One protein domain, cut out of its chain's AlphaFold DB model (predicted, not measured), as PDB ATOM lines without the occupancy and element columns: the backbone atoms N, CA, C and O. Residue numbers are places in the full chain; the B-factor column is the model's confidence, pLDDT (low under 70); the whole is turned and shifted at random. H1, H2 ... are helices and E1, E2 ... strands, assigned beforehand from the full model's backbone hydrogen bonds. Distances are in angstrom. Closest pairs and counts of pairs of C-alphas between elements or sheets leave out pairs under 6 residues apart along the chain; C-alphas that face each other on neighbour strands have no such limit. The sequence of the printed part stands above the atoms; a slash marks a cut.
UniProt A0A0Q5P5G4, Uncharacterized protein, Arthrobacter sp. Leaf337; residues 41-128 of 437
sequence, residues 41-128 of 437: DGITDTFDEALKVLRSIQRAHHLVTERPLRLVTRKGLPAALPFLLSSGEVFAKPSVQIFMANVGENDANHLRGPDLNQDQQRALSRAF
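This is residues 41 to 128 of the 437 residues of an uncharacterized protein of Arthrobacter sp. Leaf337 (UniProt A0A0Q5P5G4). A long helix, H1, forms the upright of a loose, flat frame, with the short helix H2 packed on its last part and a two-stranded hairpin, E1 and E2, lying crosswise at the end of the domain where H1 begins. Two long links without a named element run between these ends: residues 66 to 79 come back from the end of H1 to the hairpin, and residues 101 to 117 return from the hairpin to H2. The printed part has 88 residues, with two named helices and two named strands in the order H1, E1, E2, H2; the sheet, of order E1 - E2, is antiparallel, and the class is mixed, helices and strands. The whole is loose, with a radius of gyration of the C-alphas of 15.7 A and spans of 38 by 38 by 20 A.

H1, residues 41 to 65, touches H2, residues 118 to 128, with its residues 56 to 65 alone. Their closest C-alphas are those of Ala 60 and Ala 127, 5.3 A apart. The two helices run opposite ways at a steep tilt of 49 degrees. E1, residues 80 to 85, and E2, residues 95 to 100, form a hairpin of antiparallel neighbour strands, with 147 degrees between their directions. C-alphas 82 and 98 face each other at 4.6 A. N 83 and O 97 are within hydrogen-bond range at 2.9 A, and so are N 99 and O 81 at 2.8 A. H1 and E2 are apart, and so are E1 and H2. In H1 and H2 every O i to N i+4 pair is within hydrogen-bond range.

H1 begins at C-alpha 41, at (226.662, 222.390, 320.838), and ends at C-alpha 65, at (192.792, 233.939, 317.799), a length of 35.9 A. E1 begins at C-alpha 80, at (213.463, 211.780, 317.639), and is 15.7 A long over residues 80 to 85. E2, residues 95 to 100, is 16.0 A long. H2 measures 15.0 A over residues 118 to 128 and ends at C-alpha 128, at (204.773, 237.511, 313.780).

The two C-alphas farthest apart are those of Glu 66 and Phe 91, at 43.1 A. The printed part has no cut, and its first and last C-alphas, of Asp 41 and Phe 128, are 27.5 A apart. The links H1 to E1, of 14 residues, and E2 to H2, of 17 residues, are long; the link E1 to E2, of 9 residues, is short. The mean pLDDT of the printed part is 78.2, and the model's confidence is under 70 at residue 88, residues 90 to 91 and residues 103 to 114.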
ATOM      1  N   ASP A  41     227.175 221.157 320.250       74.75
ATOM      2  CA  ASP A  41     226.662 222.390 320.838       74.75
ATOM      3  C   ASP A  41     226.029 223.291 319.769       74.75
ATOM      4  O   ASP A  41     224.891 223.714 319.941       74.75
ATOM      5  N   GLY A  42     226.651 223.436 318.589       79.25
ATOM      6  CA  GLY A  42     226.114 224.278 317.510       79.25
ATOM      7  C   GLY A  42     224.743 223.823 316.983       79.25
ATOM      8  O   GLY A  42     223.861 224.647 316.737       79.25
ATOM      9  N   ILE A  43     224.517 222.506 316.865       80.88
ATOM     10  CA  ILE A  43     223.201 221.957 316.475       80.88
ATOM     11  C   ILE A  43     222.164 222.220 317.571       80.88
ATOM     12  O   ILE A  43     221.017 222.554 317.273       80.88
ATOM     13  N   THR A  44     222.560 222.065 318.836       83.75
ATOM     14  CA  THR A  44     221.666 222.275 319.977       83.75
ATOM     15  C   THR A  44     221.241 223.738 320.075       83.75
ATOM     16  O   THR A  44     220.045 224.006 320.179       83.75
ATOM     17  N   ASP A  45     222.185 224.669 319.939       84.06
ATOM     18  CA  ASP A  45     221.918 226.108 319.956       84.06
ATOM     19  C   ASP A  45     221.011 226.518 318.791       84.06
ATOM     20  O   ASP A  45     219.991 227.179 318.990       84.06
ATOM     21  N   THR A  46     221.311 226.037 317.577       85.00
ATOM     22  CA  THR A  46     220.477 226.287 316.386       85.00
ATOM     23  C   THR A  46     219.053 225.759 316.580       85.00
ATOM     24  O   THR A  46     218.077 226.412 316.202       85.00
ATOM     25  N   PHE A  47     218.907 224.583 317.194       86.50
ATOM     26  CA  PHE A  47     217.603 224.005 317.499       86.50
ATOM     27  C   PHE A  47     216.835 224.823 318.546       86.50
ATOM     28  O   PHE A  47     215.635 225.055 318.385       86.50
ATOM     29  N   ASP A  48     217.504 225.296 319.597       87.69
ATOM     30  CA  ASP A  48     216.877 226.134 320.616       87.69
ATOM     31  C   ASP A  48     216.452 227.501 320.048       87.69
ATOM     32  O   ASP A  48     215.361 227.982 320.382       87.69
ATOM     33  N   GLU A  49     217.222 228.086 319.123       87.12
ATOM     34  CA  GLU A  49     216.797 229.256 318.339       87.12
ATOM     35  C   GLU A  49     215.574 228.947 317.466       87.12
ATOM     36  O   GLU A  49     214.595 229.703 317.469       87.12
ATOM     37  N   ALA A  50     215.550 227.795 316.789       87.81
ATOM     38  CA  ALA A  50     214.388 227.381 316.007       87.81
ATOM     39  C   ALA A  50     213.130 227.229 316.881       87.81
ATOM     40  O   ALA A  50     212.039 227.669 316.502       87.81
ATOM     41  N   LEU A  51     213.269 226.687 318.098       89.00
ATOM     42  CA  LEU A  51     212.175 226.634 319.066       89.00
ATOM     43  C   LEU A  51     211.711 228.029 319.494       89.00
ATOM     44  O   LEU A  51     210.508 228.219 319.687       89.00
ATOM     45  N   LYS A  52     212.608 229.011 319.640       88.56
ATOM     46  CA  LYS A  52     212.209 230.400 319.930       88.56
ATOM     47  C   LYS A  52     211.342 230.962 318.804       88.56
ATOM     48  O   LYS A  52     210.277 231.504 319.102       88.56
ATOM     49  N   VAL A  53     211.722 230.753 317.540       87.06
ATOM     50  CA  VAL A  53     210.933 231.180 316.368       87.06
ATOM     51  C   VAL A  53     209.553 230.515 316.351       87.06
ATOM     52  O   VAL A  53     208.537 231.206 316.242       87.06
ATOM     53  N   LEU A  54     209.485 229.192 316.545       87.56
ATOM     54  CA  LEU A  54     208.211 228.464 316.605       87.56
ATOM     55  C   LEU A  54     207.307 228.982 317.728       87.56
ATOM     56  O   LEU A  54     206.113 229.199 317.517       87.56
ATOM     57  N   ARG A  55     207.869 229.233 318.916       89.12
ATOM     58  CA  ARG A  55     207.115 229.817 320.032       89.12
ATOM     59  C   ARG A  55     206.604 231.211 319.687       89.12
ATOM     60  O   ARG A  55     205.471 231.516 320.034       89.12
ATOM     61  N   SER A  56     207.384 232.046 319.001       87.12
ATOM     62  CA  SER A  56     206.922 233.362 318.537       87.12
ATOM     63  C   SER A  56     205.716 233.247 317.599       87.12
ATOM     64  O   SER A  56     204.737 233.967 317.787       87.12
ATOM     65  N   ILE A  57     205.705 232.274 316.679       86.12
ATOM     66  CA  ILE A  57     204.534 231.987 315.828       86.12
ATOM     67  C   ILE A  57     203.331 231.546 316.674       86.12
ATOM     68  O   ILE A  57     202.225 232.056 316.495       86.12
ATOM     69  N   GLN A  58     203.523 230.622 317.621       86.44
ATOM     70  CA  GLN A  58     202.442 230.143 318.494       86.44
ATOM     71  C   GLN A  58     201.849 231.268 319.355       86.44
ATOM     72  O   GLN A  58     200.635 231.322 319.564       86.44
ATOM     73  N   ARG A  59     202.690 232.193 319.825       87.81
ATOM     74  CA  ARG A  59     202.256 233.382 320.561       87.81
ATOM     75  C   ARG A  59     201.498 234.361 319.672       87.81
ATOM     76  O   ARG A  59     200.423 234.806 320.064       87.81
ATOM     77  N   ALA A  60     201.990 234.635 318.466       85.56
ATOM     78  CA  ALA A  60     201.277 235.453 317.486       85.56
ATOM     79  C   ALA A  60     199.906 234.841 317.137       85.56
ATOM     80  O   ALA A  60     198.898 235.547 317.089       85.56
ATOM     81  N   HIS A  61     199.828 233.514 316.995       84.56
ATOM     82  CA  HIS A  61     198.559 232.811 316.809       84.56
ATOM     83  C   HIS A  61     197.627 233.001 318.010       84.56
ATOM     84  O   HIS A  61     196.443 233.292 317.827       84.56
ATOM     85  N   HIS A  62     198.130 232.837 319.239       85.06
ATOM     86  CA  HIS A  62     197.342 233.097 320.445       85.06
ATOM     87  C   HIS A  62     196.806 234.536 320.464       85.06
ATOM     88  O   HIS A  62     195.619 234.727 320.705       85.06
ATOM     89  N   LEU A  63     197.636 235.525 320.132       84.31
ATOM     90  CA  LEU A  63     197.247 236.935 320.097       84.31
ATOM     91  C   LEU A  63     196.122 237.211 319.086       84.31
ATOM     92  O   LEU A  63     195.208 237.978 319.369       84.31
ATOM     93  N   VAL A  64     196.170 236.579 317.910       82.88
ATOM     94  CA  VAL A  64     195.179 236.790 316.840       82.88
ATOM     95  C   VAL A  64     193.871 236.044 317.097       82.88
ATOM     96  O   VAL A  64     192.799 236.543 316.755       82.88
ATOM     97  N   THR A  65     193.954 234.832 317.645       81.62
ATOM     98  CA  THR A  65     192.792 233.939 317.799       81.62
ATOM     99  C   THR A  65     192.181 233.960 319.192       81.62
ATOM    100  O   THR A  65     191.113 233.382 319.376       81.62
ATOM    101  N   GLU A  66     192.883 234.539 320.169       82.50
ATOM    102  CA  GLU A  66     192.577 234.498 321.607       82.50
ATOM    103  C   GLU A  66     192.447 233.065 322.163       82.50
ATOM    104  O   GLU A  66     192.047 232.846 323.305       82.50
ATOM    105  N   ARG A  67     192.836 232.049 321.380       82.44
ATOM    106  CA  ARG A  67     192.806 230.650 321.801       82.44
ATOM    107  C   ARG A  67     194.105 230.311 322.511       82.44
ATOM    108  O   ARG A  67     195.174 230.510 321.928       82.44
ATOM    109  N   PRO A  68     194.055 229.806 323.749       82.88
ATOM    110  CA  PRO A  68     195.263 229.421 324.446       82.88
ATOM    111  C   PRO A  68     195.882 228.194 323.772       82.88
ATOM    112  O   PRO A  68     195.190 227.226 323.454       82.88
ATOM    113  N   LEU A  69     197.191 228.257 323.537       84.62
ATOM    114  CA  LEU A  69     197.988 227.201 322.921       84.62
ATOM    115  C   LEU A  69     199.184 226.890 323.814       84.62
ATOM    116  O   LEU A  69     199.861 227.806 324.274       84.62
ATOM    117  N   ARG A  70     199.472 225.604 324.031       86.00
ATOM    118  CA  ARG A  70     200.700 225.198 324.724       86.00
ATOM    119  C   ARG A  70     201.892 225.544 323.836       86.00
ATOM    120  O   ARG A  70     201.928 225.155 322.668       86.00
ATOM    121  N   LEU A  71     202.869 226.255 324.385       88.88
ATOM    122  CA  LEU A  71     204.110 226.504 323.662       88.88
ATOM    123  C   LEU A  71     204.913 225.216 323.515       88.88
ATOM    124  O   LEU A  71     204.999 224.407 324.441       88.88
ATOM    125  N   VAL A  72     205.531 225.044 322.350       87.31
ATOM    126  CA  VAL A  72     206.415 223.913 322.094       87.31
ATOM    127  C   VAL A  72     207.623 224.004 323.019       87.31
ATOM    128  O   VAL A  72     208.328 225.009 323.070       87.31
ATOM    129  N   THR A  73     207.881 222.953 323.786       87.56
ATOM    130  CA  THR A  73     209.077 222.847 324.628       87.56
ATOM    131  C   THR A  73     209.867 221.630 324.203       87.56
ATOM    132  O   THR A  73     209.288 220.690 323.674       87.56
ATOM    133  N   ARG A  74     211.177 221.617 324.464       86.25
ATOM    134  CA  ARG A  74     212.016 220.458 324.146       86.25
ATOM    135  C   ARG A  74     211.478 219.170 324.784       86.25
ATOM    136  O   ARG A  74     211.416 218.144 324.126       86.25
ATOM    137  N   LYS A  75     210.981 219.264 326.024       82.12
ATOM    138  CA  LYS A  75     210.323 218.158 326.744       82.12
ATOM    139  C   LYS A  75     208.972 217.739 326.147       82.12
ATOM    140  O   LYS A  75     208.539 216.620 326.362       82.12
ATOM    141  N   GLY A  76     208.294 218.632 325.430       78.88
ATOM    142  CA  GLY A  76     207.019 218.340 324.769       78.88
ATOM    143  C   GLY A  76     207.164 217.810 323.341       78.88
ATOM    144  O   GLY A  76     206.152 217.584 322.684       78.88
ATOM    145  N   LEU A  77     208.392 217.669 322.837       82.94
ATOM    146  CA  LEU A  77     208.658 217.156 321.497       82.94
ATOM    147  C   LEU A  77     208.831 215.633 321.508       82.94
ATOM    148  O   LEU A  77     209.257 215.079 322.525       82.94
ATOM    149  N   PRO A  78     208.558 214.967 320.369       80.19
ATOM    150  CA  PRO A  78     208.938 213.577 320.161       80.19
ATOM    151  C   PRO A  78     210.423 213.341 320.447       80.19
ATOM    152  O   PRO A  78     211.261 214.209 320.197       80.19
ATOM    153  N   ALA A  79     210.745 212.133 320.905       81.19
ATOM    154  CA  ALA A  79     212.114 211.753 321.240       81.19
ATOM    155  C   ALA A  79     213.112 211.942 320.084       81.19
ATOM    156  O   ALA A  79     214.239 212.382 320.304       81.19
ATOM    157  N   ALA A  80     212.676 211.658 318.857       83.31
ATOM    158  CA  ALA A  80     213.463 211.780 317.639       83.31
ATOM    159  C   ALA A  80     212.784 212.751 316.665       83.31
ATOM    160  O   ALA A  80     211.618 212.569 316.307       83.31
ATOM    161  N   LEU A  81     213.526 213.764 316.219       82.81
ATOM    162  CA  LEU A  81     213.092 214.734 315.219       82.81
ATOM    163  C   LEU A  81     213.991 214.638 313.984       82.81
ATOM    164  O   LEU A  81     215.206 214.800 314.111       82.81
ATOM    165  N   PRO A  82     213.440 214.391 312.786       82.62
ATOM    166  CA  PRO A  82     214.222 214.504 311.567       82.62
ATOM    167  C   PRO A  82     214.564 215.977 311.303       82.62
ATOM    168  O   PRO A  82     213.710 216.851 311.454       82.62
ATOM    169  N   PHE A  83     215.798 216.253 310.885       82.81
ATOM    170  CA  PHE A  83     216.229 217.576 310.431       82.81
ATOM    171  C   PHE A  83     217.107 217.473 309.180       82.81
ATOM    172  O   PHE A  83     217.666 216.417 308.878       82.81
ATOM    173  N   LEU A  84     217.190 218.576 308.435       83.88
ATOM    174  CA  LEU A  84     217.961 218.690 307.200       83.88
ATOM    175  C   LEU A  84     219.148 219.630 307.426       83.88
ATOM    176  O   LEU A  84     218.951 220.764 307.857       83.88
ATOM    177  N   LEU A  85     220.359 219.182 307.093       81.12
ATOM    178  CA  LEU A  85     221.542 220.044 307.009       81.12
ATOM    179  C   LEU A  85     221.902 220.297 305.549       81.12
ATOM    180  O   LEU A  85     222.054 219.352 304.773       81.12
ATOM    181  N   SER A  86     222.089 221.568 305.202       80.56
ATOM    182  CA  SER A  86     222.586 222.013 303.901       80.56
ATOM    183  C   SER A  86     223.824 222.886 304.097       80.56
ATOM    184  O   SER A  86     223.863 223.689 305.027       80.56
ATOM    185  N   SER A  87     224.823 222.746 303.219       75.62
ATOM    186  CA  SER A  87     226.030 223.588 303.213       75.62
ATOM    187  C   SER A  87     225.777 225.001 302.671       75.62
ATOM    188  O   SER A  87     226.680 225.830 302.684       75.62
ATOM    189  N   GLY A  88     224.565 225.282 302.178       69.88
ATOM    190  CA  GLY A  88     224.219 226.554 301.539       69.88
ATOM    191  C   GLY A  88     224.682 226.668 300.082       69.88
ATOM    192  O   GLY A  88     224.333 227.635 299.410       69.88
ATOM    193  N   GLU A  89     225.416 225.683 299.559       74.56
ATOM    194  CA  GLU A  89     225.767 225.620 298.140       74.56
ATOM    195  C   GLU A  89     224.542 225.240 297.298       74.56
ATOM    196  O   GLU A  89     223.816 224.299 297.620       74.56
ATOM    197  N   VAL A  90     224.342 225.944 296.177       63.09
ATOM    198  CA  VAL A  90     223.147 225.873 295.305       63.09
ATOM    199  C   VAL A  90     222.822 224.449 294.811       63.09
ATOM    200  O   VAL A  90     221.681 224.166 294.457       63.09
ATOM    201  N   PHE A  91     223.796 223.534 294.829       65.31
ATOM    202  CA  PHE A  91     223.651 222.155 294.349       65.31
ATOM    203  C   PHE A  91     224.002 221.078 295.382       65.31
ATOM    204  O   PHE A  91     223.987 219.888 295.053       65.31
ATOM    205  N   ALA A  92     224.313 221.451 296.626       72.88
ATOM    206  CA  ALA A  92     224.580 220.462 297.658       72.88
ATOM    207  C   ALA A  92     223.286 219.726 298.031       72.88
ATOM    208  O   ALA A  92     222.259 220.336 298.336       72.88
ATOM    209  N   LYS A  93     223.327 218.389 298.015       79.88
ATOM    210  CA  LYS A  93     222.203 217.575 298.489       79.88
ATOM    211  C   LYS A  93     222.097 217.728 300.009       79.88
ATOM    212  O   LYS A  93     223.085 217.450 300.692       79.88
ATOM    213  N   PRO A  94     220.934 218.122 300.554       82.25
ATOM    214  CA  PRO A  94     220.773 218.203 301.995       82.25
ATOM    215  C   PRO A  94     220.906 216.806 302.609       82.25
ATOM    216  O   PRO A  94     220.400 215.822 302.062       82.25
ATOM    217  N   SER A  95     221.587 216.713 303.748       82.81
ATOM    218  CA  SER A  95     221.666 215.472 304.520       82.81
ATOM    219  C   SER A  95     220.520 215.420 305.530       82.81
ATOM    220  O   SER A  95     220.314 216.370 306.286       82.81
ATOM    221  N   VAL A  96     219.755 214.326 305.523       85.44
ATOM    222  CA  VAL A  96     218.732 214.051 306.541       85.44
ATOM    223  C   VAL A  96     219.424 213.422 307.742       85.44
ATOM    224  O   VAL A  96     220.117 212.416 307.600       85.44
ATOM    225  N   GLN A  97     219.213 213.986 308.923       84.81
ATOM    226  CA  GLN A  97     219.720 213.456 310.185       84.81
ATOM    227  C   GLN A  97     218.599 213.384 311.222       84.81
ATOM    228  O   GLN A  97     217.528 213.965 311.047       84.81
ATOM    229  N   ILE A  98     218.833 212.640 312.305       84.94
ATOM    230  CA  ILE A  98     217.893 212.517 313.422       84.94
ATOM    231  C   ILE A  98     218.481 213.241 314.627       84.94
ATOM    232  O   ILE A  98     219.567 212.907 315.097       84.94
ATOM    233  N   PHE A  99     217.744 214.218 315.142       81.62
ATOM    234  CA  PHE A  99     218.055 214.902 316.384       81.62
ATOM    235  C   PHE A  99     217.266 214.269 317.529       81.62
ATOM    236  O   PHE A  99     216.035 214.225 317.508       81.62
ATOM    237  N   MET A 100     217.977 213.787 318.545       81.88
ATOM    238  CA  MET A 100     217.359 213.249 319.754       81.88
ATOM    239  C   MET A 100     216.956 214.412 320.670       81.88
ATOM    240  O   MET A 100     217.767 214.928 321.444       81.88
ATOM    241  N   ALA A 101     215.711 214.869 320.541       72.50
ATOM    242  CA  ALA A 101     215.205 216.041 321.249       72.50
ATOM    243  C   ALA A 101     214.838 215.737 322.707       72.50
ATOM    244  O   ALA A 101     215.049 216.596 323.569       72.50
ATOM    245  N   ASN A 102     214.334 214.529 322.984       70.56
ATOM    246  CA  ASN A 102     213.884 214.101 324.307       70.56
ATOM    247  C   ASN A 102     214.152 212.598 324.531       70.56
ATOM    248  O   ASN A 102     214.081 211.806 323.600       70.56
ATOM    249  N   VAL A 103     214.460 212.199 325.765       62.31
ATOM    250  CA  VAL A 103     214.633 210.782 326.157       62.31
ATOM    251  C   VAL A 103     213.576 210.368 327.202       62.31
ATOM    252  O   VAL A 103     213.531 209.215 327.613       62.31
ATOM    253  N   GLY A 104     212.714 211.297 327.638       57.09
ATOM    254  CA  GLY A 104     211.639 211.052 328.606       57.09
ATOM    255  C   GLY A 104     210.286 210.690 327.981       57.09
ATOM    256  O   GLY A 104     210.134 210.679 326.760       57.09
ATOM    257  N   GLU A 105     209.298 210.409 328.837       52.09
ATOM    258  CA  GLU A 105     207.921 210.079 328.440       52.09
ATOM    259  C   GLU A 105     207.298 211.173 327.549       52.09
ATOM    260  O   GLU A 105     207.421 212.374 327.804       52.09
ATOM    261  N   ASN A 106     206.663 210.738 326.456       50.97
ATOM    262  CA  ASN A 106     206.127 211.611 325.413       50.97
ATOM    263  C   ASN A 106     204.791 212.235 325.837       50.97
ATOM    264  O   ASN A 106     203.738 211.617 325.717       50.97
ATOM    265  N   ASP A 107     204.826 213.520 326.168       51.03
ATOM    266  CA  ASP A 107     203.648 214.374 326.375       51.03
ATOM    267  C   ASP A 107     203.113 214.987 325.058       51.03
ATOM    268  O   ASP A 107     202.528 216.074 325.042       51.03
ATOM    269  N   ALA A 108     203.335 214.314 323.921       49.12
ATOM    270  CA  ALA A 108     203.131 214.830 322.559       49.12
ATOM    271  C   ALA A 108     201.649 214.968 322.135       49.12
ATOM    272  O   ALA A 108     201.308 214.840 320.958       49.12
ATOM    273  N   ASN A 109     200.751 215.236 323.081       45.66
ATOM    274  CA  ASN A 109     199.320 215.269 322.847       45.66
ATOM    275  C   ASN A 109     198.776 216.709 322.784       45.66
ATOM    276  O   ASN A 109     198.840 217.489 323.731       45.66
ATOM    277  N   HIS A 110     198.172 217.000 321.626       53.53
ATOM    278  CA  HIS A 110     197.180 218.053 321.366       53.53
ATOM    279  C   HIS A 110     197.677 219.496 321.145       53.53
ATOM    280  O   HIS A 110     197.295 220.426 321.853       53.53
ATOM    281  N   LEU A 111     198.393 219.721 320.038       54.59
ATOM    282  CA  LEU A 111     198.447 221.032 319.375       54.59
ATOM    283  C   LEU A 111     197.478 221.040 318.186       54.59
ATOM    284  O   LEU A 111     197.877 220.817 317.048       54.59
ATOM    285  N   ARG A 112     196.180 221.254 318.437       59.72
ATOM    286  CA  ARG A 112     195.193 221.420 317.357       59.72
ATOM    287  C   ARG A 112     194.571 222.812 317.414       59.72
ATOM    288  O   ARG A 112     193.746 223.093 318.280       59.72
ATOM    289  N   GLY A 113     194.978 223.671 316.483       60.69
ATOM    290  CA  GLY A 113     194.327 224.954 316.215       60.69
ATOM    291  C   GLY A 113     193.165 224.805 315.221       60.69
ATOM    292  O   GLY A 113     193.094 223.795 314.517       60.69
ATOM    293  N   PRO A 114     192.222 225.763 315.176       65.50
ATOM    294  CA  PRO A 114     191.285 225.875 314.060       65.50
ATOM    295  C   PRO A 114     192.022 226.284 312.779       65.50
ATOM    296  O   PRO A 114     193.086 226.898 312.848       65.50
ATOM    297  N   ASP A 115     191.414 226.021 311.625       72.50
ATOM    298  CA  ASP A 115     191.894 226.587 310.366       72.50
ATOM    299  C   ASP A 115     191.802 228.123 310.421       72.50
ATOM    300  O   ASP A 115     190.791 228.683 310.856       72.50
ATOM    301  N   LEU A 116     192.871 228.802 309.998       75.88
ATOM    302  CA  LEU A 116     192.915 230.262 309.919       75.88
ATOM    303  C   LEU A 116     192.399 230.727 308.557       75.88
ATOM    304  O   LEU A 116     192.904 230.286 307.522       75.88
ATOM    305  N   ASN A 117     191.452 231.664 308.552       82.56
ATOM    306  CA  ASN A 117     191.026 232.338 307.325       82.56
ATOM    307  C   ASN A 117     192.112 233.310 306.804       82.56
ATOM    308  O   ASN A 117     193.089 233.601 307.496       82.56
ATOM    309  N   GLN A 118     191.955 233.830 305.581       82.44
ATOM    310  CA  GLN A 118     192.976 234.677 304.944       82.44
ATOM    311  C   GLN A 118     193.294 235.951 305.749       82.44
ATOM    312  O   GLN A 118     194.454 236.355 305.838       82.44
ATOM    313  N   ASP A 119     192.295 236.566 306.385       80.62
ATOM    314  CA  ASP A 119     192.501 237.752 307.224       80.62
ATOM    315  C   ASP A 119     193.270 237.422 308.507       80.62
ATOM    316  O   ASP A 119     194.148 238.184 308.916       80.62
ATOM    317  N   GLN A 120     192.996 236.265 309.115       81.25
ATOM    318  CA  GLN A 120     193.735 235.748 310.265       81.25
ATOM    319  C   GLN A 120     195.169 235.376 309.895       81.25
ATOM    320  O   GLN A 120     196.069 235.652 310.678       81.25
ATOM    321  N   GLN A 121     195.410 234.822 308.704       81.06
ATOM    322  CA  GLN A 121     196.764 234.562 308.205       81.06
ATOM    323  C   GLN A 121     197.540 235.871 308.000       81.06
ATOM    324  O   GLN A 121     198.660 236.001 308.484       81.06
ATOM    325  N   ARG A 122     196.926 236.892 307.383       82.06
ATOM    326  CA  ARG A 122     197.539 238.229 307.246       82.06
ATOM    327  C   ARG A 122     197.782 238.901 308.599       82.06
ATOM    328  O   ARG A 122     198.750 239.643 308.751       82.06
ATOM    329  N   ALA A 123     196.884 238.706 309.562       79.88
ATOM    330  CA  ALA A 123     197.059 239.199 310.924       79.88
ATOM    331  C   ALA A 123     198.170 238.438 311.658       79.88
ATOM    332  O   ALA A 123     198.937 239.069 312.372       79.88
ATOM    333  N   LEU A 124     198.295 237.126 311.441       81.69
ATOM    334  CA  LEU A 124     199.364 236.295 311.989       81.69
ATOM    335  C   LEU A 124     200.724 236.723 311.441       81.69
ATOM    336  O   LEU A 124     201.637 236.915 312.228       81.69
ATOM    337  N   SER A 125     200.857 236.916 310.126       79.19
ATOM    338  CA  SER A 125     202.112 237.377 309.519       79.19
ATOM    339  C   SER A 125     202.525 238.751 310.041       79.19
ATOM    340  O   SER A 125     203.690 238.943 310.365       79.19
ATOM    341  N   ARG A 126     201.573 239.688 310.186       77.50
ATOM    342  CA  ARG A 126     201.830 240.986 310.831       77.50
ATOM    343  C   ARG A 126     202.255 240.803 312.281       77.50
ATOM    344  O   ARG A 126     203.356 241.186 312.632       77.50
ATOM    345  N   ALA A 127     201.452 240.099 313.077       74.44
ATOM    346  CA  ALA A 127     201.746 239.842 314.479       74.44
ATOM    347  C   ALA A 127     203.078 239.113 314.692       74.44
ATOM    348  O   ALA A 127     203.699 239.367 315.710       74.44
ATOM    349  N   PHE A 128     203.498 238.234 313.770       75.88
ATOM    350  CA  PHE A 128     204.773 237.511 313.780       75.88
ATOM    351  C   PHE A 128     205.960 238.410 313.416       75.88
ATOM    352  O   PHE A 128     206.963 238.401 314.122       75.88
TER     353      PHE A 128